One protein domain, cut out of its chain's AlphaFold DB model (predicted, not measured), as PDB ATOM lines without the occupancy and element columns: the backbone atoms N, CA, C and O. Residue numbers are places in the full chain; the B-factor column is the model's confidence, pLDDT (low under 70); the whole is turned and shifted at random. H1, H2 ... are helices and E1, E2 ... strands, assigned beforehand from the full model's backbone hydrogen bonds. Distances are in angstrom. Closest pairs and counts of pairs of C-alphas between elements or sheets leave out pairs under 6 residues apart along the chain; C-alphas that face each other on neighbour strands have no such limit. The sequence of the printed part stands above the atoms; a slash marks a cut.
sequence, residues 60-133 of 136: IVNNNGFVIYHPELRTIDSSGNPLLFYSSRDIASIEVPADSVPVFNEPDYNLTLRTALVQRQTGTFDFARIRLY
ATOM      1  N   ILE A  60     134.164 116.372 133.321       91.19
ATOM      2  CA  ILE A  60     133.253 117.508 133.216       91.19
ATOM      3  C   ILE A  60     133.890 118.682 133.945       91.19
ATOM      4  O   ILE A  60     134.264 118.572 135.114       91.19
ATOM      5  N   VAL A  61     133.968 119.822 133.264       92.38
ATOM      6  CA  VAL A  61     134.459 121.091 133.812       92.38
ATOM      7  C   VAL A  61     133.410 122.181 133.658       92.38
ATOM      8  O   VAL A  61     132.586 122.147 132.743       92.38
ATOM      9  N   ASN A  62     133.449 123.173 134.540       91.94
ATOM     10  CA  ASN A  62     132.695 124.403 134.346       91.94
ATOM     11  C   ASN A  62     133.461 125.404 133.464       91.94
ATOM     12  O   ASN A  62     134.634 125.237 133.135       91.94
ATOM     13  N   ASN A  63     132.790 126.499 133.119       91.06
ATOM     14  CA  ASN A  63     133.335 127.582 132.300       91.06
ATOM     15  C   ASN A  63     134.502 128.352 132.946       91.06
ATOM     16  O   ASN A  63     135.125 129.162 132.269       91.06
ATOM     17  N   ASN A  64     134.781 128.128 134.230       91.56
ATOM     18  CA  ASN A  64     135.898 128.749 134.940       91.56
ATOM     19  C   ASN A  64     137.136 127.833 134.997       91.56
ATOM     20  O   ASN A  64     138.176 128.262 135.491       91.56
ATOM     21  N   GLY A  65     137.036 126.597 134.492       90.75
ATOM     22  CA  GLY A  65     138.106 125.597 134.548       90.75
ATOM     23  C   GLY A  65     138.080 124.712 135.798       90.75
ATOM     24  O   GLY A  65     138.967 123.878 135.959       90.75
ATOM     25  N   PHE A  66     137.068 124.842 136.665       92.00
ATOM     26  CA  PHE A  66     136.917 123.955 137.820       92.00
ATOM     27  C   PHE A  66     136.256 122.639 137.429       92.00
ATOM     28  O   PHE A  66     135.301 122.603 136.647       92.00
ATOM     29  N   VAL A  67     136.751 121.562 138.022       91.38
ATOM     30  CA  VAL A  67     136.290 120.204 137.765       91.38
ATOM     31  C   VAL A  67     134.988 119.929 138.509       91.38
ATOM     32  O   VAL A  67     134.906 120.082 139.725       91.38
ATOM     33  N   ILE A  68     133.973 119.490 137.763       90.06
ATOM     34  CA  ILE A  68     132.721 118.953 138.303       90.06
ATOM     35  C   ILE A  68     132.846 117.439 138.460       90.06
ATOM     36  O   ILE A  68     132.473 116.908 139.494       90.06
ATOM     37  N   TYR A  69     133.384 116.739 137.462       88.69
ATOM     38  CA  TYR A  69     133.573 115.290 137.508       88.69
ATOM     39  C   TYR A  69     134.895 114.914 136.847       88.69
ATOM     40  O   TYR A  69     135.205 115.405 135.761       88.69
ATOM     41  N   HIS A  70     135.664 114.047 137.502       88.00
ATOM     42  CA  HIS A  70     136.914 113.502 136.986       88.00
ATOM     43  C   HIS A  70     137.261 112.209 137.742       88.00
ATOM     44  O   HIS A  70     137.109 112.208 138.967       88.00
ATOM     45  N   PRO A  71     137.764 111.143 137.084       85.00
ATOM     46  CA  PRO A  71     138.131 109.891 137.760       85.00
ATOM     47  C   PRO A  71     139.105 110.085 138.935       85.00
ATOM     48  O   PRO A  71     138.943 109.482 139.989       85.00
ATOM     49  N   GLU A  72     140.066 111.001 138.780       83.19
ATOM     50  CA  GLU A  72     141.038 111.384 139.821       83.19
ATOM     51  C   GLU A  72     140.601 112.549 140.737       83.19
ATOM     52  O   GLU A  72     141.421 113.113 141.470       83.19
ATOM     53  N   LEU A  73     139.326 112.963 140.727       84.62
ATOM     54  CA  LEU A  73     138.855 113.982 141.671       84.62
ATOM     55  C   LEU A  73     138.772 113.392 143.084       84.62
ATOM     56  O   LEU A  73     137.796 112.749 143.474       84.62
ATOM     57  N   ARG A  74     139.806 113.646 143.883       81.62
ATOM     58  CA  ARG A  74     139.889 113.174 145.266       81.62
ATOM     59  C   ARG A  74     139.291 114.179 146.246       81.62
ATOM     60  O   ARG A  74     139.577 115.372 146.194       81.62
ATOM     61  N   THR A  75     138.516 113.668 147.201       83.31
ATOM     62  CA  THR A  75     137.963 114.441 148.331       83.31
ATOM     63  C   THR A  75     138.772 114.290 149.612       83.31
ATOM     64  O   THR A  75     138.605 115.076 150.542       83.31
ATOM     65  N   ILE A  76     139.644 113.282 149.663       84.00
ATOM     66  CA  ILE A  76     140.463 112.926 150.820       84.00
ATOM     67  C   ILE A  76     141.930 112.784 150.418       84.00
ATOM     68  O   ILE A  76     142.245 112.303 149.322       84.00
ATOM     69  N   ASP A  77     142.821 113.217 151.303       81.12
ATOM     70  CA  ASP A  77     144.266 113.102 151.143       81.12
ATOM     71  C   ASP A  77     144.738 111.654 151.388       81.12
ATOM     72  O   ASP A  77     143.939 110.746 151.633       81.12
ATOM     73  N   SER A  78     146.041 111.409 151.232       78.81
ATOM     74  CA  SER A  78     146.663 110.096 151.467       78.81
ATOM     75  C   SER A  78     146.565 109.641 152.932       78.81
ATOM     76  O   SER A  78     146.645 108.447 153.212       78.81
ATOM     77  N   SER A  79     146.332 110.575 153.857       82.88
ATOM     78  CA  SER A  79     146.197 110.354 155.300       82.88
ATOM     79  C   SER A  79     144.735 110.215 155.763       82.88
ATOM     80  O   SER A  79     144.484 110.005 156.948       82.88
ATOM     81  N   GLY A  80     143.763 110.307 154.847       81.19
ATOM     82  CA  GLY A  80     142.328 110.218 155.127       81.19
ATOM     83  C   GLY A  80     141.665 111.527 155.575       81.19
ATOM     84  O   GLY A  80     140.473 111.521 155.894       81.19
ATOM     85  N   ASN A  81     142.381 112.654 155.579       83.88
ATOM     86  CA  ASN A  81     141.803 113.956 155.897       83.88
ATOM     87  C   ASN A  81     141.095 114.554 154.674       83.88
ATOM     88  O   ASN A  81     141.531 114.340 153.541       83.88
ATOM     89  N   PRO A  82     140.021 115.341 154.862       80.69
ATOM     90  CA  PRO A  82     139.390 116.067 153.767       80.69
ATOM     91  C   PRO A  82     140.388 117.000 153.075       80.69
ATOM     92  O   PRO A  82     141.017 117.837 153.724       80.69
ATOM     93  N   LEU A  83     140.494 116.892 151.752       81.75
ATOM     94  CA  LEU A  83     141.278 117.830 150.958       81.75
ATOM     95  C   LEU A  83     140.612 119.203 151.009       81.75
ATOM     96  O   LEU A  83     139.431 119.344 150.694       81.75
ATOM     97  N   LEU A  84     141.368 120.235 151.377       80.75
ATOM     98  CA  LEU A  84     140.871 121.604 151.294       80.75
ATOM     99  C   LEU A  84     140.564 121.955 149.834       80.75
ATOM    100  O   LEU A  84     141.284 121.555 148.920       80.75
ATOM    101  N   PHE A  85     139.479 122.704 149.630       81.88
ATOM    102  CA  PHE A  85     139.067 123.210 148.317       81.88
ATOM    103  C   PHE A  85     138.842 122.129 147.243       81.88
ATOM    104  O   PHE A  85     138.905 122.429 146.053       81.88
ATOM    105  N   TYR A  86     138.528 120.883 147.630       81.50
ATOM    106  CA  TYR A  86     138.248 119.805 146.668       81.50
ATOM    107  C   TYR A  86     137.111 120.156 145.689       81.50
ATOM    108  O   TYR A  86     137.146 119.738 144.538       81.50
ATOM    109  N   SER A  87     136.129 120.956 146.125       82.56
ATOM    110  CA  SER A  87     134.987 121.408 145.317       82.56
ATOM    111  C   SER A  87     135.331 122.493 144.290       82.56
ATOM    112  O   SER A  87     134.512 122.796 143.430       82.56
ATOM    113  N   SER A  88     136.513 123.103 144.403       88.19
ATOM    114  CA  SER A  88     136.974 124.209 143.554       88.19
ATOM    115  C   SER A  88     138.347 123.903 142.953       88.19
ATOM    116  O   SER A  88     139.189 124.788 142.811       88.19
ATOM    117  N   ARG A  89     138.597 122.629 142.638       88.25
ATOM    118  CA  ARG A  89     139.856 122.175 142.047       88.25
ATOM    119  C   ARG A  89     139.880 122.486 140.547       88.25
ATOM    120  O   ARG A  89     138.942 122.139 139.832       88.25
ATOM    121  N   ASP A  90     140.931 123.159 140.079       89.31
ATOM    122  CA  ASP A  90     141.109 123.510 138.660       89.31
ATOM    123  C   ASP A  90     141.635 122.306 137.858       89.31
ATOM    124  O   ASP A  90     142.437 121.516 138.371       89.31
ATOM    125  N   ILE A  91     141.206 122.164 136.602       89.31
ATOM    126  CA  ILE A  91     141.641 121.093 135.694       89.31
ATOM    127  C   ILE A  91     143.163 121.066 135.509       89.31
ATOM    128  O   ILE A  91     143.746 119.988 135.475       89.31
ATOM    129  N   ALA A  92     143.823 122.226 135.506       87.12
ATOM    130  CA  ALA A  92     145.275 122.338 135.379       87.12
ATOM    131  C   ALA A  92     146.048 121.773 136.582       87.12
ATOM    132  O   ALA A  92     147.251 121.548 136.491       87.12
ATOM    133  N   SER A  93     145.376 121.537 137.714       82.19
ATOM    134  CA  SER A  93     145.983 120.875 138.878       82.19
ATOM    135  C   SER A  93     145.903 119.348 138.823       82.19
ATOM    136  O   SER A  93     146.591 118.672 139.586       82.19
ATOM    137  N   ILE A  94     145.029 118.810 137.971       85.12
ATOM    138  CA  ILE A  94     144.804 117.370 137.815       85.12
ATOM    139  C   ILE A  94     145.538 116.880 136.570       85.12
ATOM    140  O   ILE A  94     146.323 115.936 136.647       85.12
ATOM    141  N   GLU A  95     145.311 117.570 135.456       85.75
ATOM    142  CA  GLU A  95     145.844 117.261 134.137       85.75
ATOM    143  C   GLU A  95     147.079 118.112 133.862       85.75
ATOM    144  O   GLU A  95     146.994 119.224 133.336       85.75
ATOM    145  N   VAL A  96     148.241 117.590 134.254       82.12
ATOM    146  CA  VAL A  96     149.517 118.300 134.148       82.12
ATOM    147  C   VAL A  96     150.314 117.748 132.965       82.12
ATOM    148  O   VAL A  96     150.408 116.526 132.812       82.12
ATOM    149  N   PRO A  97     150.944 118.591 132.130       77.19
ATOM    150  CA  PRO A  97     151.833 118.105 131.081       77.19
ATOM    151  C   PRO A  97     152.969 117.234 131.644       77.19
ATOM    152  O   PRO A  97     153.494 117.457 132.738       77.19
ATOM    153  N   ALA A  98     153.365 116.204 130.900       71.75
ATOM    154  CA  ALA A  98     154.369 115.229 131.323       71.75
ATOM    155  C   ALA A  98     155.774 115.829 131.445       71.75
ATOM    156  O   ALA A  98     156.573 115.348 132.247       71.75
ATOM    157  N   ASP A  99     156.058 116.861 130.659       69.56
ATOM    158  CA  ASP A  99     157.299 117.636 130.640       69.56
ATOM    159  C   ASP A  99     157.342 118.743 131.705       69.56
ATOM    160  O   ASP A  99     158.418 119.229 132.048       69.56
ATOM    161  N   SER A 100     156.192 119.108 132.270       65.56
ATOM    162  CA  SER A 100     156.079 120.160 133.273       65.56
ATOM    163  C   SER A 100     156.281 119.604 134.679       65.56
ATOM    164  O   SER A 100     155.794 118.520 135.017       65.56
ATOM    165  N   VAL A 101     157.010 120.340 135.521       64.00
ATOM    166  CA  VAL A 101     157.081 120.057 136.960       64.00
ATOM    167  C   VAL A 101     155.783 120.578 137.574       64.00
ATOM    168  O   VAL A 101     155.555 121.785 137.516       64.00
ATOM    169  N   PRO A 102     154.921 119.715 138.139       60.81
ATOM    170  CA  PRO A 102     153.739 120.189 138.838       60.81
ATOM    171  C   PRO A 102     154.201 121.053 140.011       60.81
ATOM    172  O   PRO A 102     154.895 120.564 140.906       60.81
ATOM    173  N   VAL A 103     153.852 122.336 140.002       61.25
ATOM    174  CA  VAL A 103     154.074 123.186 141.169       61.25
ATOM    175  C   VAL A 103     152.974 122.852 142.168       61.25
ATOM    176  O   VAL A 103     151.782 122.899 141.854       61.25
ATOM    177  N   PHE A 104     153.375 122.426 143.365       61.81
ATOM    178  CA  PHE A 104     152.432 121.998 144.390       61.81
ATOM    179  C   PHE A 104     151.452 123.136 144.686       61.81
ATOM    180  O   PHE A 104     151.856 124.207 145.131       61.81
ATOM    181  N   ASN A 105     150.162 122.876 144.471       59.50
ATOM    182  CA  ASN A 105     149.078 123.821 144.737       59.50
ATOM    183  C   ASN A 105     149.058 125.085 143.848       59.50
ATOM    184  O   ASN A 105     148.315 126.015 144.159       59.50
ATOM    185  N   GLU A 106     149.813 125.113 142.747       71.50
ATOM    186  CA  GLU A 106     149.802 126.222 141.789       71.50
ATOM    187  C   GLU A 106     149.508 125.688 140.377       71.50
ATOM    188  O   GLU A 106     150.413 125.236 139.672       71.50
ATOM    189  N   PRO A 107     148.226 125.650 139.970       73.69
ATOM    190  CA  PRO A 107     147.855 125.240 138.623       73.69
ATOM    191  C   PRO A 107     148.406 126.224 137.588       73.69
ATOM    192  O   PRO A 107     148.273 127.440 137.739       73.69
ATOM    193  N   ASP A 108     148.958 125.697 136.496       81.50
ATOM    194  CA  ASP A 108     149.317 126.526 135.350       81.50
ATOM    195  C   ASP A 108     148.045 126.922 134.585       81.50
ATOM    196  O   ASP A 108     147.428 126.146 133.852       81.50
ATOM    197  N   TYR A 109     147.619 128.167 134.768       84.81
ATOM    198  CA  TYR A 109     146.411 128.680 134.132       84.81
ATOM    199  C   TYR A 109     146.546 128.897 132.617       84.81
ATOM    200  O   TYR A 109     145.518 129.108 131.959       84.81
ATOM    201  N   ASN A 110     147.768 128.824 132.077       85.25
ATOM    202  CA  ASN A 110     148.081 128.983 130.657       85.25
ATOM    203  C   ASN A 110     148.111 127.652 129.890       85.25
ATOM    204  O   ASN A 110     148.421 127.652 128.698       85.25
ATOM    205  N   LEU A 111     147.776 126.527 130.534       86.25
ATOM    206  CA  LEU A 111     147.676 125.243 129.843       86.25
ATOM    207  C   LEU A 111     146.684 125.315 128.680       86.25
ATOM    208  O   LEU A 111     145.520 125.680 128.862       86.25
ATOM    209  N   THR A 112     147.122 124.857 127.505       87.50
ATOM    210  CA  THR A 112     146.325 124.867 126.269       87.50
ATOM    211  C   THR A 112     144.968 124.192 126.458       87.50
ATOM    212  O   THR A 112     143.951 124.737 126.031       87.50
ATOM    213  N   LEU A 113     144.935 123.046 127.155       88.44
ATOM    214  CA  LEU A 113     143.697 122.336 127.490       88.44
ATOM    215  C   LEU A 113     142.744 123.229 128.294       88.44
ATOM    216  O   LEU A 113     141.581 123.392 127.923       88.44
ATOM    217  N   ARG A 114     143.234 123.852 129.371       91.00
ATOM    218  CA  ARG A 114     142.420 124.727 130.220       91.00
ATOM    219  C   ARG A 114     141.899 125.926 129.434       91.00
ATOM    220  O   ARG A 114     140.713 126.241 129.519       91.00
ATOM    221  N   THR A 115     142.760 126.592 128.668       91.31
ATOM    222  CA  THR A 115     142.375 127.757 127.864       91.31
ATOM    223  C   THR A 115     141.300 127.395 126.842       91.31
ATOM    224  O   THR A 115     140.315 128.123 126.734       91.31
ATOM    225  N   ALA A 116     141.432 126.259 126.152       91.81
ATOM    226  CA  ALA A 116     140.431 125.780 125.200       91.81
ATOM    227  C   ALA A 116     139.070 125.529 125.873       91.81
ATOM    228  O   ALA A 116     138.040 125.983 125.368       91.81
ATOM    229  N   LEU A 117     139.063 124.892 127.051       92.31
ATOM    230  CA  LEU A 117     137.847 124.610 127.822       92.31
ATOM    231  C   LEU A 117     137.160 125.892 128.321       92.31
ATOM    232  O   LEU A 117     135.954 126.063 128.137       92.31
ATOM    233  N   VAL A 118     137.920 126.827 128.902       93.62
ATOM    234  CA  VAL A 118     137.397 128.118 129.395       93.62
ATOM    235  C   VAL A 118     136.847 128.970 128.247       93.62
ATOM    236  O   VAL A 118     135.808 129.615 128.387       93.62
ATOM    237  N   GLN A 119     137.497 128.930 127.082       94.44
ATOM    238  CA  GLN A 119     137.036 129.616 125.872       94.44
ATOM    239  C   GLN A 119     135.911 128.873 125.135       94.44
ATOM    240  O   GLN A 119     135.438 129.365 124.111       94.44
ATOM    241  N   ARG A 120     135.446 127.727 125.658       93.56
ATOM    242  CA  ARG A 120     134.385 126.893 125.067       93.56
ATOM    243  C   ARG A 120     134.694 126.473 123.630       93.56
ATOM    244  O   ARG A 120     133.793 126.385 122.798       93.56
ATOM    245  N   GLN A 121     135.968 126.238 123.331       94.38
ATOM    246  CA  GLN A 121     136.363 125.710 122.035       94.38
ATOM    247  C   GLN A 121     135.933 124.243 121.938       94.38
ATOM    248  O   GLN A 121     136.112 123.465 122.874       94.38
ATOM    249  N   THR A 122     135.360 123.861 120.800       92.94
ATOM    250  CA  THR A 122     134.894 122.495 120.534       92.94
ATOM    251  C   THR A 122     135.707 121.878 119.409       92.94
ATOM    252  O   THR A 122     135.957 122.541 118.404       92.94
ATOM    253  N   GLY A 123     136.057 120.605 119.536       91.69
ATOM    254  CA  GLY A 123     136.794 119.877 118.514       91.69
ATOM    255  C   GLY A 123     137.690 118.814 119.127       91.69
ATOM    256  O   GLY A 123     137.573 118.490 120.309       91.69
ATOM    257  N   THR A 124     138.590 118.291 118.305       90.69
ATOM    258  CA  THR A 124     139.665 117.407 118.744       90.69
ATOM    259  C   THR A 124     140.927 118.234 118.909       90.69
ATOM    260  O   THR A 124     141.280 119.017 118.028       90.69
ATOM    261  N   PHE A 125     141.592 118.057 120.042       86.19
ATOM    262  CA  PHE A 125     142.831 118.741 120.361       86.19
ATOM    263  C   PHE A 125     143.875 117.702 120.738       86.19
ATOM    264  O   PHE A 125     143.619 116.854 121.592       86.19
ATOM    265  N   ASP A 126     145.047 117.809 120.126       84.69
ATOM    266  CA  ASP A 126     146.203 117.004 120.486       84.69
ATOM    267  C   ASP A 126     147.118 117.847 121.371       84.69
ATOM    268  O   ASP A 126     147.549 118.941 120.999       84.69
ATOM    269  N   PHE A 127     147.403 117.340 122.565       78.00
ATOM    270  CA  PHE A 127     148.260 118.007 123.539       78.00
ATOM    271  C   PHE A 127     149.545 117.209 123.749       78.00
ATOM    272  O   PHE A 127     149.592 115.998 123.516       78.00
ATOM    273  N   ALA A 128     150.590 117.881 124.239       74.50
ATOM    274  CA  ALA A 128     151.738 117.181 124.801       74.50
ATOM    275  C   ALA A 128     151.248 116.208 125.882       74.50
ATOM    276  O   ALA A 128     150.292 116.518 126.594       74.50
ATOM    277  N   ARG A 129     151.880 115.027 125.970       69.75
ATOM    278  CA  ARG A 129     151.473 113.937 126.871       69.75
ATOM    279  C   ARG A 129     151.082 114.506 128.232       69.75
ATOM    280  O   ARG A 129     151.923 115.104 128.888       69.75
ATOM    281  N   ILE A 130     149.842 114.300 128.650       74.69
ATOM    282  CA  ILE A 130     149.354 114.734 129.958       74.69
ATOM    283  C   ILE A 130     149.497 113.560 130.934       74.69
ATOM    284  O   ILE A 130     149.420 112.391 130.542       74.69
ATOM    285  N   ARG A 131     149.799 113.858 132.194       72.62
ATOM    286  CA  ARG A 131     149.846 112.894 133.290       72.62
ATOM    287  C   ARG A 131     148.994 113.394 134.446       72.62
ATOM    288  O   ARG A 131     148.996 114.578 134.772       72.62
ATOM    289  N   LEU A 132     148.346 112.443 135.101       67.12
ATOM    290  CA  LEU A 132     147.617 112.688 136.331       67.12
ATOM    291  C   LEU A 132     148.599 113.100 137.426       67.12
ATOM    292  O   LEU A 132     149.621 112.437 137.652       67.12
ATOM    293  N   TYR A 133     148.305 114.211 138.095       67.25
ATOM    294  CA  TYR A 133     149.101 114.637 139.233       67.25
ATOM    295  C   TYR A 133     148.810 113.772 140.464       67.25
ATOM    296  O   TYR A 133     147.785 113.920 141.133       67.25
TER     297      TYR A 133
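What this domain is: This is residues 60 to 133 of the 136 residues of an uncharacterized protein of Macrostomum lignano (UniProt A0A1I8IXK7). There is little regular structure: long loops with a small two-stranded sheet, E2 and E3, one short helix, H1, near E2, and a strand, E1, away from them. A long loop, residues 70 to 94, reaches Ser 79 at one end of the long axis; Gly 123, after H1, is at the other. The printed part has 74 residues, in order E1, E2, H1, E3; the class is mixed, with 16 residues in named elements. It is compact, radius of gyration of the C-alphas 12.5 A, spanning 38 by 26 by 19 A.

How they stand to each other: E2, residues 95 to 97, and E3, residues 130 to 132, are antiparallel neighbours at 132 degrees; N 131 and O 96 are 2.8 A apart, within hydrogen-bond range. H1, residues 112 to 118, and E2 are near each other, with 5 pairs of C-alphas within 10 A; every O i to N i+4 pair in H1 is within hydrogen-bond range. E1, residues 67 to 69, pairs with no named strand, but residues 60 to 61 pair with it, antiparallel; it is apart from E2, E3 and H1.

Where its parts are: E2 measures 6.8 A, E3 6.9 A, H1 10.0 A and E1 5.6 A. C-alpha 67 is at (136.290, 120.204, 137.765) and C-alpha 132 at (147.617, 112.688, 136.331).

The domain as a whole: The two farthest C-alphas, Ser 79 and Gly 123, are 39.1 A apart. The printed part has no cut, and its three links are long. Confidence is under 70 at residues 99 to 105, 129 and 132 to 133.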